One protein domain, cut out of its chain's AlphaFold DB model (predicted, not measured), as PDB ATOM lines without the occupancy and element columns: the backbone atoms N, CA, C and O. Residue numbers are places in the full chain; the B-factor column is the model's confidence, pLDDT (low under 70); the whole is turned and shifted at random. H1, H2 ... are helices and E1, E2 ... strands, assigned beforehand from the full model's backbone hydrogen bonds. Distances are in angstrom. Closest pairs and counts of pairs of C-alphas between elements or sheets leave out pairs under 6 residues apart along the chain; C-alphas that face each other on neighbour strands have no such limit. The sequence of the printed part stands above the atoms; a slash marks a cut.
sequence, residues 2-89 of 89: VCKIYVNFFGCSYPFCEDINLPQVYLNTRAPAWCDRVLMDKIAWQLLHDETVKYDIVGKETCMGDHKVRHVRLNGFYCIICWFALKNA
ATOM      1  N   VAL A   2       8.750  92.908  62.165       57.66
ATOM      2  CA  VAL A   2       9.397  92.001  61.195       57.66
ATOM      3  C   VAL A   2       8.332  91.516  60.218       57.66
ATOM      4  O   VAL A   2       7.402  90.828  60.636       57.66
ATOM      5  N   CYS A   3       8.469  91.860  58.935       63.41
ATOM      6  CA  CYS A   3       7.675  91.274  57.856       63.41
ATOM      7  C   CYS A   3       7.947  89.759  57.800       63.41
ATOM      8  O   CYS A   3       9.104  89.333  57.750       63.41
ATOM      9  N   LYS A   4       6.892  88.937  57.850       70.12
ATOM     10  CA  LYS A   4       6.997  87.472  57.763       70.12
ATOM     11  C   LYS A   4       6.634  87.023  56.353       70.12
ATOM     12  O   LYS A   4       5.504  87.232  55.911       70.12
ATOM     13  N   ILE A   5       7.573  86.359  55.678       74.00
ATOM     14  CA  ILE A   5       7.293  85.685  54.408       74.00
ATOM     15  C   ILE A   5       6.920  84.236  54.676       74.00
ATOM     16  O   ILE A   5       7.671  83.495  55.309       74.00
ATOM     17  N   TYR A   6       5.810  83.814  54.089       80.38
ATOM     18  CA  TYR A   6       5.482  82.411  53.908       80.38
ATOM     19  C   TYR A   6       5.886  82.002  52.498       80.38
ATOM     20  O   TYR A   6       5.195  82.286  51.516       80.38
ATOM     21  N   VAL A   7       7.049  81.363  52.408       77.81
ATOM     22  CA  VAL A   7       7.570  80.818  51.158       77.81
ATOM     23  C   VAL A   7       7.092  79.380  51.031       77.81
ATOM     24  O   VAL A   7       7.497  78.518  51.811       77.81
ATOM     25  N   ASN A   8       6.240  79.105  50.044       75.44
ATOM     26  CA  ASN A   8       5.931  77.726  49.699       75.44
ATOM     27  C   ASN A   8       7.064  77.143  48.839       75.44
ATOM     28  O   ASN A   8       7.080  77.303  47.620       75.44
ATOM     29  N   PHE A   9       8.013  76.461  49.483       69.12
ATOM     30  CA  PHE A   9       9.093  75.740  48.797       69.12
ATOM     31  C   PHE A   9       8.624  74.426  48.151       69.12
ATOM     32  O   PHE A   9       9.321  73.872  47.300       69.12
ATOM     33  N   PHE A  10       7.445  73.929  48.526       62.38
ATOM     34  CA  PHE A  10       6.918  72.657  48.055       62.38
ATOM     35  C   PHE A  10       6.196  72.871  46.719       62.38
ATOM     36  O   PHE A  10       5.011  73.201  46.659       62.38
ATOM     37  N   GLY A  11       6.963  72.751  45.635       77.25
ATOM     38  CA  GLY A  11       6.476  72.812  44.259       77.25
ATOM     39  C   GLY A  11       7.516  73.407  43.318       77.25
ATOM     40  O   GLY A  11       7.893  74.577  43.440       77.25
ATOM     41  N   CYS A  12       7.994  72.599  42.377       87.31
ATOM     42  CA  CYS A  12       8.666  73.111  41.192       87.31
ATOM     43  C   CYS A  12       7.649  73.863  40.329       87.31
ATOM     44  O   CYS A  12       6.464  73.554  40.363       87.31
ATOM     45  N   SER A  13       8.080  74.895  39.607       90.25
ATOM     46  CA  SER A  13       7.181  75.605  38.686       90.25
ATOM     47  C   SER A  13       7.070  74.896  37.335       90.25
ATOM     48  O   SER A  13       6.256  75.289  36.511       90.25
ATOM     49  N   TYR A  14       7.887  73.865  37.119       90.56
ATOM     50  CA  TYR A  14       8.081  73.188  35.846       90.56
ATOM     51  C   TYR A  14       8.762  71.824  36.068       90.56
ATOM     52  O   TYR A  14       9.538  71.716  37.025       90.56
ATOM     53  N   PRO A  15       8.563  70.804  35.206       93.81
ATOM     54  CA  PRO A  15       7.632  70.753  34.071       93.81
ATOM     55  C   PRO A  15       6.298  70.102  34.460       93.81
ATOM     56  O   PRO A  15       6.259  68.904  34.724       93.81
ATOM     57  N   PHE A  16       5.201  70.854  34.521       92.75
ATOM     58  CA  PHE A  16       3.874  70.276  34.766       92.75
ATOM     59  C   PHE A  16       3.329  69.539  33.535       92.75
ATOM     60  O   PHE A  16       3.721  69.804  32.404       92.75
ATOM     61  N   CYS A  17       2.433  68.586  33.766       92.56
ATOM     62  CA  CYS A  17       1.698  67.893  32.723       92.56
ATOM     63  C   CYS A  17       0.682  68.841  32.078       92.56
ATOM     64  O   CYS A  17      -0.038  69.560  32.770       92.56
ATOM     65  N   GLU A  18       0.599  68.798  30.750       92.06
ATOM     66  CA  GLU A  18      -0.333  69.609  29.958       92.06
ATOM     67  C   GLU A  18      -1.695  68.914  29.749       92.06
ATOM     68  O   GLU A  18      -2.471  69.283  28.870       92.06
ATOM     69  N   ASP A  19      -2.013  67.910  30.573       93.19
ATOM     70  CA  ASP A  19      -3.321  67.253  30.613       93.19
ATOM     71  C   ASP A  19      -4.228  67.947  31.641       93.19
ATOM     72  O   ASP A  19      -3.898  68.068  32.823       93.19
ATOM     73  N   ILE A  20      -5.409  68.376  31.192       92.56
ATOM     74  CA  ILE A  20      -6.432  69.021  32.026       92.56
ATOM     75  C   ILE A  20      -6.897  68.149  33.201       92.56
ATOM     76  O   ILE A  20      -7.343  68.689  34.210       92.56
ATOM     77  N   ASN A  21      -6.771  66.825  33.093       95.81
ATOM     78  CA  ASN A  21      -7.133  65.880  34.148       95.81
ATOM     79  C   ASN A  21      -6.009  65.687  35.179       95.81
ATOM     80  O   ASN A  21      -6.257  65.152  36.258       95.81
ATOM     81  N   LEU A  22      -4.779  66.117  34.867       93.38
ATOM     82  CA  LEU A  22      -3.581  65.917  35.691       93.38
ATOM     83  C   LEU A  22      -2.819  67.232  35.965       93.38
ATOM     84  O   LEU A  22      -1.592  67.271  35.850       93.38
ATOM     85  N   PRO A  23      -3.492  68.316  36.396       90.19
ATOM     86  CA  PRO A  23      -2.891  69.648  36.456       90.19
ATOM     87  C   PRO A  23      -1.751  69.774  37.478       90.19
ATOM     88  O   PRO A  23      -0.948  70.698  37.380       90.19
ATOM     89  N   GLN A  24      -1.676  68.893  38.476       91.94
ATOM     90  CA  GLN A  24      -0.655  68.921  39.530       91.94
ATOM     91  C   GLN A  24       0.528  67.973  39.274       91.94
ATOM     92  O   GLN A  24       1.484  67.962  40.050       91.94
ATOM     93  N   VAL A  25       0.465  67.150  38.226       92.81
ATOM     94  CA  VAL A  25       1.474  66.120  37.945       92.81
ATOM     95  C   VAL A  25       2.635  66.734  37.168       92.81
ATOM     96  O   VAL A  25       2.411  67.583  36.312       92.81
ATOM     97  N   TYR A  26       3.871  66.313  37.443       92.25
ATOM     98  CA  TYR A  26       5.030  66.685  36.623       92.25
ATOM     99  C   TYR A  26       5.249  65.694  35.476       92.25
ATOM    100  O   TYR A  26       4.982  64.499  35.608       92.25
ATOM    101  N   LEU A  27       5.787  66.179  34.361       90.56
ATOM    102  CA  LEU A  27       6.280  65.341  33.275       90.56
ATOM    103  C   LEU A  27       7.606  64.679  33.664       90.56
ATOM    104  O   LEU A  27       8.494  65.310  34.228       90.56
ATOM    105  N   ASN A  28       7.784  63.422  33.258       88.19
ATOM    106  CA  ASN A  28       9.018  62.660  33.493       88.19
ATOM    107  C   ASN A  28      10.094  62.880  32.415       88.19
ATOM    108  O   ASN A  28      11.078  62.147  32.356       88.19
ATOM    109  N   THR A  29       9.915  63.866  31.533       87.25
ATOM    110  CA  THR A  29      10.856  64.152  30.440       87.25
ATOM    111  C   THR A  29      12.048  64.995  30.893       87.25
ATOM    112  O   THR A  29      13.085  64.987  30.231       87.25
ATOM    113  N   ARG A  30      11.914  65.743  31.999       89.44
ATOM    114  CA  ARG A  30      12.936  66.653  32.543       89.44
ATOM    115  C   ARG A  30      12.842  66.716  34.069       89.44
ATOM    116  O   ARG A  30      11.801  66.423  34.647       89.44
ATOM    117  N   ALA A  31      13.929  67.115  34.722       90.44
ATOM    118  CA  ALA A  31      13.952  67.265  36.173       90.44
ATOM    119  C   ALA A  31      13.064  68.443  36.632       90.44
ATOM    120  O   ALA A  31      13.110  69.506  36.001       90.44
ATOM    121  N   PRO A  32      12.307  68.298  37.736       90.81
ATOM    122  CA  PRO A  32      11.562  69.402  38.330       90.81
ATOM    123  C   PRO A  32      12.474  70.582  38.689       90.81
ATOM    124  O   PRO A  32      13.541  70.397  39.280       90.81
ATOM    125  N   ALA A  33      12.056  71.800  38.338       89.06
ATOM    126  CA  ALA A  33      12.837  73.010  38.559       89.06
ATOM    127  C   ALA A  33      12.000  74.233  38.969       89.06
ATOM    128  O   ALA A  33      10.797  74.347  38.730       89.06
ATOM    129  N   TRP A  34      12.687  75.198  39.580       88.44
ATOM    130  CA  TRP A  34      12.168  76.515  39.947       88.44
ATOM    131  C   TRP A  34      12.572  77.575  38.924       88.44
ATOM    132  O   TRP A  34      13.363  78.476  39.226       88.44
ATOM    133  N   CYS A  35      12.064  77.436  37.704       86.50
ATOM    134  CA  CYS A  35      12.379  78.338  36.598       86.50
ATOM    135  C   CYS A  35      11.796  79.741  36.819       86.50
ATOM    136  O   CYS A  35      12.424  80.733  36.460       86.50
ATOM    137  N   ASP A  36      10.650  79.818  37.493       84.94
ATOM    138  CA  ASP A  36       9.888  81.047  37.688       84.94
ATOM    139  C   ASP A  36      10.194  81.640  39.070       84.94
ATOM    140  O   ASP A  36       9.901  81.046  40.121       84.94
ATOM    141  N   ARG A  37      10.850  82.807  39.078       85.12
ATOM    142  CA  ARG A  37      11.314  83.476  40.300       85.12
ATOM    143  C   ARG A  37      10.942  84.952  40.312       85.12
ATOM    144  O   ARG A  37      11.181  85.659  39.341       85.12
ATOM    145  N   VAL A  38      10.434  85.408  41.452       83.19
ATOM    146  CA  VAL A  38      10.231  86.831  41.745       83.19
ATOM    147  C   VAL A  38      11.364  87.281  42.655       83.19
ATOM    148  O   VAL A  38      11.570  86.704  43.722       83.19
ATOM    149  N   LEU A  39      12.109  88.294  42.224       82.94
ATOM    150  CA  LEU A  39      13.158  88.936  43.012       82.94
ATOM    151  C   LEU A  39      12.702  90.351  43.363       82.94
ATOM    152  O   LEU A  39      12.008  90.991  42.577       82.94
ATOM    153  N   MET A  40      13.089  90.828  44.540       78.31
ATOM    154  CA  MET A  40      12.756  92.167  45.019       78.31
ATOM    155  C   MET A  40      14.026  92.852  45.499       78.31
ATOM    156  O   MET A  40      14.876  92.220  46.132       78.31
ATOM    157  N   ASP A  41      14.156  94.137  45.187       82.75
ATOM    158  CA  ASP A  41      15.206  94.968  45.754       82.75
ATOM    159  C   ASP A  41      14.817  95.445  47.167       82.75
ATOM    160  O   ASP A  41      13.737  95.155  47.689       82.75
ATOM    161  N   LYS A  42      15.725  96.176  47.817       83.56
ATOM    162  CA  LYS A  42      15.510  96.652  49.187       83.56
ATOM    163  C   LYS A  42      14.318  97.610  49.295       83.56
ATOM    164  O   LYS A  42      13.652  97.608  50.326       83.56
ATOM    165  N   ILE A  43      14.056  98.413  48.263       84.25
ATOM    166  CA  ILE A  43      12.970  99.399  48.264       84.25
ATOM    167  C   ILE A  43      11.628  98.676  48.142       84.25
ATOM    168  O   ILE A  43      10.755  98.870  48.984       84.25
ATOM    169  N   ALA A  44      11.489  97.780  47.161       80.81
ATOM    170  CA  ALA A  44      10.313  96.937  46.990       80.81
ATOM    171  C   ALA A  44      10.028  96.115  48.251       80.81
ATOM    172  O   ALA A  44       8.880  96.010  48.666       80.81
ATOM    173  N   TRP A  45      11.074  95.603  48.906       78.69
ATOM    174  CA  TRP A  45      10.960  94.908  50.185       78.69
ATOM    175  C   TRP A  45      10.433  95.805  51.316       78.69
ATOM    176  O   TRP A  45       9.589  95.386  52.105       78.69
ATOM    177  N   GLN A  46      10.908  97.051  51.402       81.56
ATOM    178  CA  GLN A  46      10.460  98.007  52.419       81.56
ATOM    179  C   GLN A  46       8.993  98.409  52.258       81.56
ATOM    180  O   GLN A  46       8.356  98.703  53.268       81.56
ATOM    181  N   LEU A  47       8.461  98.387  51.031       78.19
ATOM    182  CA  LEU A  47       7.041  98.626  50.761       78.19
ATOM    183  C   LEU A  47       6.132  97.527  51.337       78.19
ATOM    184  O   LEU A  47       4.939  97.756  51.478       78.19
ATOM    185  N   LEU A  48       6.682  96.362  51.702       76.31
ATOM    186  CA  LEU A  48       5.933  95.233  52.270       76.31
ATOM    187  C   LEU A  48       5.847  95.271  53.805       76.31
ATOM    188  O   LEU A  48       5.474  94.270  54.423       76.31
ATOM    189  N   HIS A  49       6.280  96.370  54.436       68.94
ATOM    190  CA  HIS A  49       6.366  96.472  55.892       68.94
ATOM    191  C   HIS A  49       5.045  96.091  56.569       68.94
ATOM    192  O   HIS A  49       3.974  96.522  56.161       68.94
ATOM    193  N   ASP A  50       5.158  95.276  57.619       67.38
ATOM    194  CA  ASP A  50       4.061  94.812  58.480       67.38
ATOM    195  C   ASP A  50       2.994  93.934  57.814       67.38
ATOM    196  O   ASP A  50       2.056  93.488  58.478       67.38
ATOM    197  N   GLU A  51       3.183  93.578  56.543       73.00
ATOM    198  CA  GLU A  51       2.301  92.656  55.841       73.00
ATOM    199  C   GLU A  51       2.768  91.200  55.940       73.00
ATOM    200  O   GLU A  51       3.957  90.875  56.033       73.00
ATOM    201  N   THR A  52       1.791  90.290  55.887       79.56
ATOM    202  CA  THR A  52       2.055  88.866  55.677       79.56
ATOM    203  C   THR A  52       2.191  88.607  54.185       79.56
ATOM    204  O   THR A  52       1.213  88.665  53.439       79.56
ATOM    205  N   VAL A  53       3.407  88.281  53.759       82.00
ATOM    206  CA  VAL A  53       3.736  88.082  52.349       82.00
ATOM    207  C   VAL A  53       3.677  86.595  52.022       82.00
ATOM    208  O   VAL A  53       4.336  85.788  52.680       82.00
ATOM    209  N   LYS A  54       2.921  86.207  50.988       85.31
ATOM    210  CA  LYS A  54       2.891  84.815  50.509       85.31
ATOM    211  C   LYS A  54       3.591  84.693  49.161       85.31
ATOM    212  O   LYS A  54       3.162  85.329  48.202       85.31
ATOM    213  N   TYR A  55       4.611  83.843  49.085       86.00
ATOM    214  CA  TYR A  55       5.266  83.475  47.832       86.00
ATOM    215  C   TYR A  55       4.821  82.081  47.395       86.00
ATOM    216  O   TYR A  55       5.043  81.106  48.119       86.00
ATOM    217  N   ASP A  56       4.150  81.993  46.248       87.94
ATOM    218  CA  ASP A  56       3.512  80.754  45.801       87.94
ATOM    219  C   ASP A  56       3.384  80.665  44.273       87.94
ATOM    220  O   ASP A  56       3.743  81.588  43.547       87.94
ATOM    221  N   ILE A  57       2.891  79.529  43.781       87.44
ATOM    222  CA  ILE A  57       2.623  79.270  42.363       87.44
ATOM    223  C   ILE A  57       1.155  79.588  42.033       87.44
ATOM    224  O   ILE A  57       0.251  79.192  42.773       87.44
ATOM    225  N   VAL A  58       0.919  80.271  40.910       87.12
ATOM    226  CA  VAL A  58      -0.423  80.523  40.358       87.12
ATOM    227  C   VAL A  58      -0.980  79.241  39.731       87.12
ATOM    228  O   VAL A  58      -0.241  78.475  39.123       87.12
ATOM    229  N   GLY A  59      -2.291  79.006  39.861       86.44
ATOM    230  CA  GLY A  59      -2.986  77.944  39.123       86.44
ATOM    231  C   GLY A  59      -2.526  76.524  39.457       86.44
ATOM    232  O   GLY A  59      -2.446  75.677  38.572       86.44
ATOM    233  N   LYS A  60      -2.217  76.233  40.729       86.62
ATOM    234  CA  LYS A  60      -1.800  74.887  41.178       86.62
ATOM    235  C   LYS A  60      -2.740  73.775  40.717       86.62
ATOM    236  O   LYS A  60      -2.260  72.749  40.254       86.62
ATOM    237  N   GLU A  61      -4.040  74.046  40.748       90.81
ATOM    238  CA  GLU A  61      -5.111  73.102  40.399       90.81
ATOM    239  C   GLU A  61      -5.567  73.204  38.940       90.81
ATOM    240  O   GLU A  61      -6.522  72.552  38.536       90.81
ATOM    241  N   THR A  62      -4.921  74.050  38.139       91.00
ATOM    242  CA  THR A  62      -5.319  74.313  36.755       91.00
ATOM    243  C   THR A  62      -4.177  73.953  35.820       91.00
ATOM    244  O   THR A  62      -3.014  74.262  36.094       91.00
ATOM    245  N   CYS A  63      -4.495  73.286  34.714       91.25
ATOM    246  CA  CYS A  63      -3.547  73.091  33.626       91.25
ATOM    247  C   CYS A  63      -3.347  74.443  32.925       91.25
ATOM    248  O   CYS A  63      -4.298  75.003  32.386       91.25
ATOM    249  N   MET A  64      -2.133  74.993  32.993       87.62
ATOM    250  CA  MET A  64      -1.772  76.282  32.379       87.62
ATOM    251  C   MET A  64      -0.571  76.152  31.428       87.62
ATOM    252  O   MET A  64       0.047  77.155  31.083       87.62
ATOM    253  N   GLY A  65      -0.241  74.919  31.030       89.50
ATOM    254  CA  GLY A  65       1.010  74.562  30.361       89.50
ATOM    255  C   GLY A  65       2.011  73.901  31.314       89.50
ATOM    256  O   GLY A  65       1.716  73.653  32.489       89.50
ATOM    257  N   ASP A  66       3.208  73.631  30.802       89.81
ATOM    258  CA  ASP A  66       4.297  72.992  31.547       89.81
ATOM    259  C   ASP A  66       4.989  73.926  32.558       89.81
ATOM    260  O   ASP A  66       5.651  73.452  33.485       89.81
ATOM    261  N   HIS A  67       4.780  75.237  32.444       91.56
ATOM    262  CA  HIS A  67       5.206  76.251  33.405       91.56
ATOM    263  C   HIS A  67       4.034  76.814  34.222       91.56
ATOM    264  O   HIS A  67       3.001  77.208  33.684       91.56
ATOM    265  N   LYS A  68       4.231  76.960  35.536       88.94
ATOM    266  CA  LYS A  68       3.318  77.684  36.433       88.94
ATOM    267  C   LYS A  68       4.031  78.826  37.147       88.94
ATOM    268  O   LYS A  68       4.873  78.620  38.020       88.94
ATOM    269  N   VAL A  69       3.646  80.049  36.797       88.00
ATOM    270  CA  VAL A  69       4.306  81.282  37.248       88.00
ATOM    271  C   VAL A  69       4.227  81.447  38.767       88.00
ATOM    272  O   VAL A  69       3.213  81.142  39.401       88.00
ATOM    273  N   ARG A  70       5.299  81.983  39.358       87.56
ATOM    274  CA  ARG A  70       5.331  82.358  40.773       87.56
ATOM    275  C   ARG A  70       4.881  83.785  41.022       87.56
ATOM    276  O   ARG A  70       5.159  84.686  40.239       87.56
ATOM    277  N   HIS A  71       4.209  83.978  42.148       85.88
ATOM    278  CA  HIS A  71       3.678  85.261  42.568       85.88
ATOM    279  C   HIS A  71       4.041  85.566  44.020       85.88
ATOM    280  O   HIS A  71       4.216  84.670  44.847       85.88
ATOM    281  N   VAL A  72       4.073  86.856  44.330       84.38
ATOM    282  CA  VAL A  72       4.068  87.389  45.693       84.38
ATOM    283  C   VAL A  72       2.690  88.002  45.940       84.38
ATOM    284  O   VAL A  72       2.227  88.806  45.135       84.38
ATOM    285  N   ARG A  73       1.987  87.598  47.004       78.31
ATOM    286  CA  ARG A  73       0.679  88.163  47.381       78.31
ATOM    287  C   ARG A  73       0.804  89.072  48.601       78.31
ATOM    288  O   ARG A  73       1.379  88.647  49.603       78.31
ATOM    289  N   LEU A  74       0.199  90.255  48.495       75.12
ATOM    290  CA  LEU A  74       0.182  91.347  49.475       75.12
ATOM    291  C   LEU A  74      -1.254  91.837  49.630       75.12
ATOM    292  O   LEU A  74      -1.812  92.330  48.656       75.12
ATOM    293  N   ASN A  75      -1.898  91.635  50.781       67.75
ATOM    294  CA  ASN A  75      -3.245  92.166  51.059       67.75
ATOM    295  C   ASN A  75      -4.299  91.998  49.930       67.75
ATOM    296  O   ASN A  75      -5.188  92.824  49.755       67.75
ATOM    297  N   GLY A  76      -4.222  90.909  49.155       61.41
ATOM    298  CA  GLY A  76      -5.126  90.644  48.024       61.41
ATOM    299  C   GLY A  76      -4.607  91.067  46.644       61.41
ATOM    300  O   GLY A  76      -5.144  90.590  45.649       61.41
ATOM    301  N   PHE A  77      -3.529  91.847  46.568       63.56
ATOM    302  CA  PHE A  77      -2.812  92.177  45.337       63.56
ATOM    303  C   PHE A  77      -1.772  91.106  44.989       63.56
ATOM    304  O   PHE A  77      -1.106  90.546  45.867       63.56
ATOM    305  N   TYR A  78      -1.632  90.819  43.694       65.25
ATOM    306  CA  TYR A  78      -0.671  89.860  43.160       65.25
ATOM    307  C   TYR A  78       0.450  90.614  42.449       65.25
ATOM    308  O   TYR A  78       0.221  91.252  41.426       65.25
ATOM    309  N   CYS A  79       1.672  90.503  42.959       68.56
ATOM    310  CA  CYS A  79       2.861  90.839  42.195       68.56
ATOM    311  C   CYS A  79       3.303  89.575  41.447       68.56
ATOM    312  O   CYS A  79       3.900  88.660  42.023       68.56
ATOM    313  N   ILE A  80       2.928  89.495  40.172       63.41
ATOM    314  CA  ILE A  80       3.389  88.469  39.239       63.41
ATOM    315  C   ILE A  80       4.502  89.126  38.428       63.41
ATOM    316  O   ILE A  80       4.225  89.861  37.483       63.41
ATOM    317  N   ILE A  81       5.764  88.905  38.798       55.41
ATOM    318  CA  ILE A  81       6.870  89.315  37.928       55.41
ATOM    319  C   ILE A  81       7.017  88.226  36.869       55.41
ATOM    320  O   ILE A  81       7.786  87.282  37.020       55.41
ATOM    321  N   CYS A  82       6.229  88.336  35.804       42.34
ATOM    322  CA  CYS A  82       6.551  87.658  34.562       42.34
ATOM    323  C   CYS A  82       7.701  88.442  33.919       42.34
ATOM    324  O   CYS A  82       7.579  89.648  33.693       42.34
ATOM    325  N   TRP A  83       8.818  87.786  33.610       36.06
ATOM    326  CA  TRP A  83       9.892  88.355  32.789       36.06
ATOM    327  C   TRP A  83       9.441  88.462  31.321       36.06
ATOM    328  O   TRP A  83      10.105  87.974  30.413       36.06
ATOM    329  N   PHE A  84       8.292  89.084  31.063       34.12
ATOM    330  CA  PHE A  84       7.828  89.387  29.715       34.12
ATOM    331  C   PHE A  84       6.807  90.533  29.733       34.12
ATOM    332  O   PHE A  84       5.619  90.299  29.567       34.12
ATOM    333  N   ALA A  85       7.271  91.766  29.988       30.94
ATOM    334  CA  ALA A  85       6.697  93.017  29.446       30.94
ATOM    335  C   ALA A  85       7.392  94.284  29.998       30.94
ATOM    336  O   ALA A  85       6.739  95.201  30.471       30.94
ATOM    337  N   LEU A  86       8.722  94.368  29.916       33.03
ATOM    338  CA  LEU A  86       9.433  95.647  29.750       33.03
ATOM    339  C   LEU A  86      10.636  95.399  28.829       33.03
ATOM    340  O   LEU A  86      11.788  95.611  29.189       33.03
ATOM    341  N   LYS A  87      10.364  94.903  27.617       29.94
ATOM    342  CA  LYS A  87      11.220  95.205  26.468       29.94
ATOM    343  C   LYS A  87      10.643  96.450  25.800       29.94
ATOM    344  O   LYS A  87       9.907  96.349  24.831       29.94
ATOM    345  N   ASN A  88      10.936  97.608  26.380       38.72
ATOM    346  CA  ASN A  88      11.131  98.809  25.578       38.72
ATOM    347  C   ASN A  88      12.639  98.894  25.330       38.72
ATOM    348  O   ASN A  88      13.361  99.490  26.128       38.72
ATOM    349  N   ALA A  89      13.091  98.185  24.300       34.75
ATOM    350  CA  ALA A  89      14.382  98.328  23.633       34.75
ATOM    351  C   ALA A  89      14.287  97.622  22.278       34.75
ATOM    352  O   ALA A  89      13.908  96.425  22.285       34.75
TER     353      ALA A  89
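What this domain is: This is residues 2 to 89 of the 89 residues of an uncharacterized protein of Soboliphyme baturini (UniProt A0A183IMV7). There is little regular structure: four short strands, E1 to E4, form a small twisted sheet, with loops of residues 8 to 41 and 58 to 69 reaching past one end, short helix H1 off the other, and tail residues 84 to 89 sticking out. The 88 printed residues hold E1, H1, E2, E3, E4 in that order, 23 residues of mixed class; the sheet, ordered E1 E2 E3 E4, is mixed. It is only just loose, close to compact, with radius of gyration of the C-alphas 14.6 A and spans of 40 by 35 by 22 A.

How they stand to each other: E1, residues 4 to 7, is parallel to E2, residues 52 to 57, at 10 degrees; N 6 and O 53 are 2.8 A apart, within hydrogen-bond range. With H1, residues 42 to 46, they form a strand-helix-strand unit, parallel neighbours with a helix between in the chain; its crossover is left-handed. H1, its O i to N i+4 pair within hydrogen-bond range, is not on the sheet. E3, residues 70 to 74, forms an antiparallel hairpin with E2 at 158 degrees, N 71 to O 56 2.8 A. E4, residues 77 to 79, forms another with E3 at 142 degrees, N 77 to O 74 2.7 A. E2 E3 E4 is a meander, each strand the antiparallel neighbour of the one before.

Where its parts are: E1 begins at C-alpha 4 (6.997, 87.472, 57.763). E2 spans 16.4 A and E3 13.5 A. E4 ends at C-alpha 79 (2.861, 90.839, 42.195).

The domain as a whole: The C-alphas farthest apart, those of Thr 29 and Asp 50, are 42.1 A apart. The printed part has no cut. Links E1 to H1 and E2 to E3 are long. pLDDT is under 70 at residues 2 to 3, 9 to 10, 49 to 50 and 75 to 89.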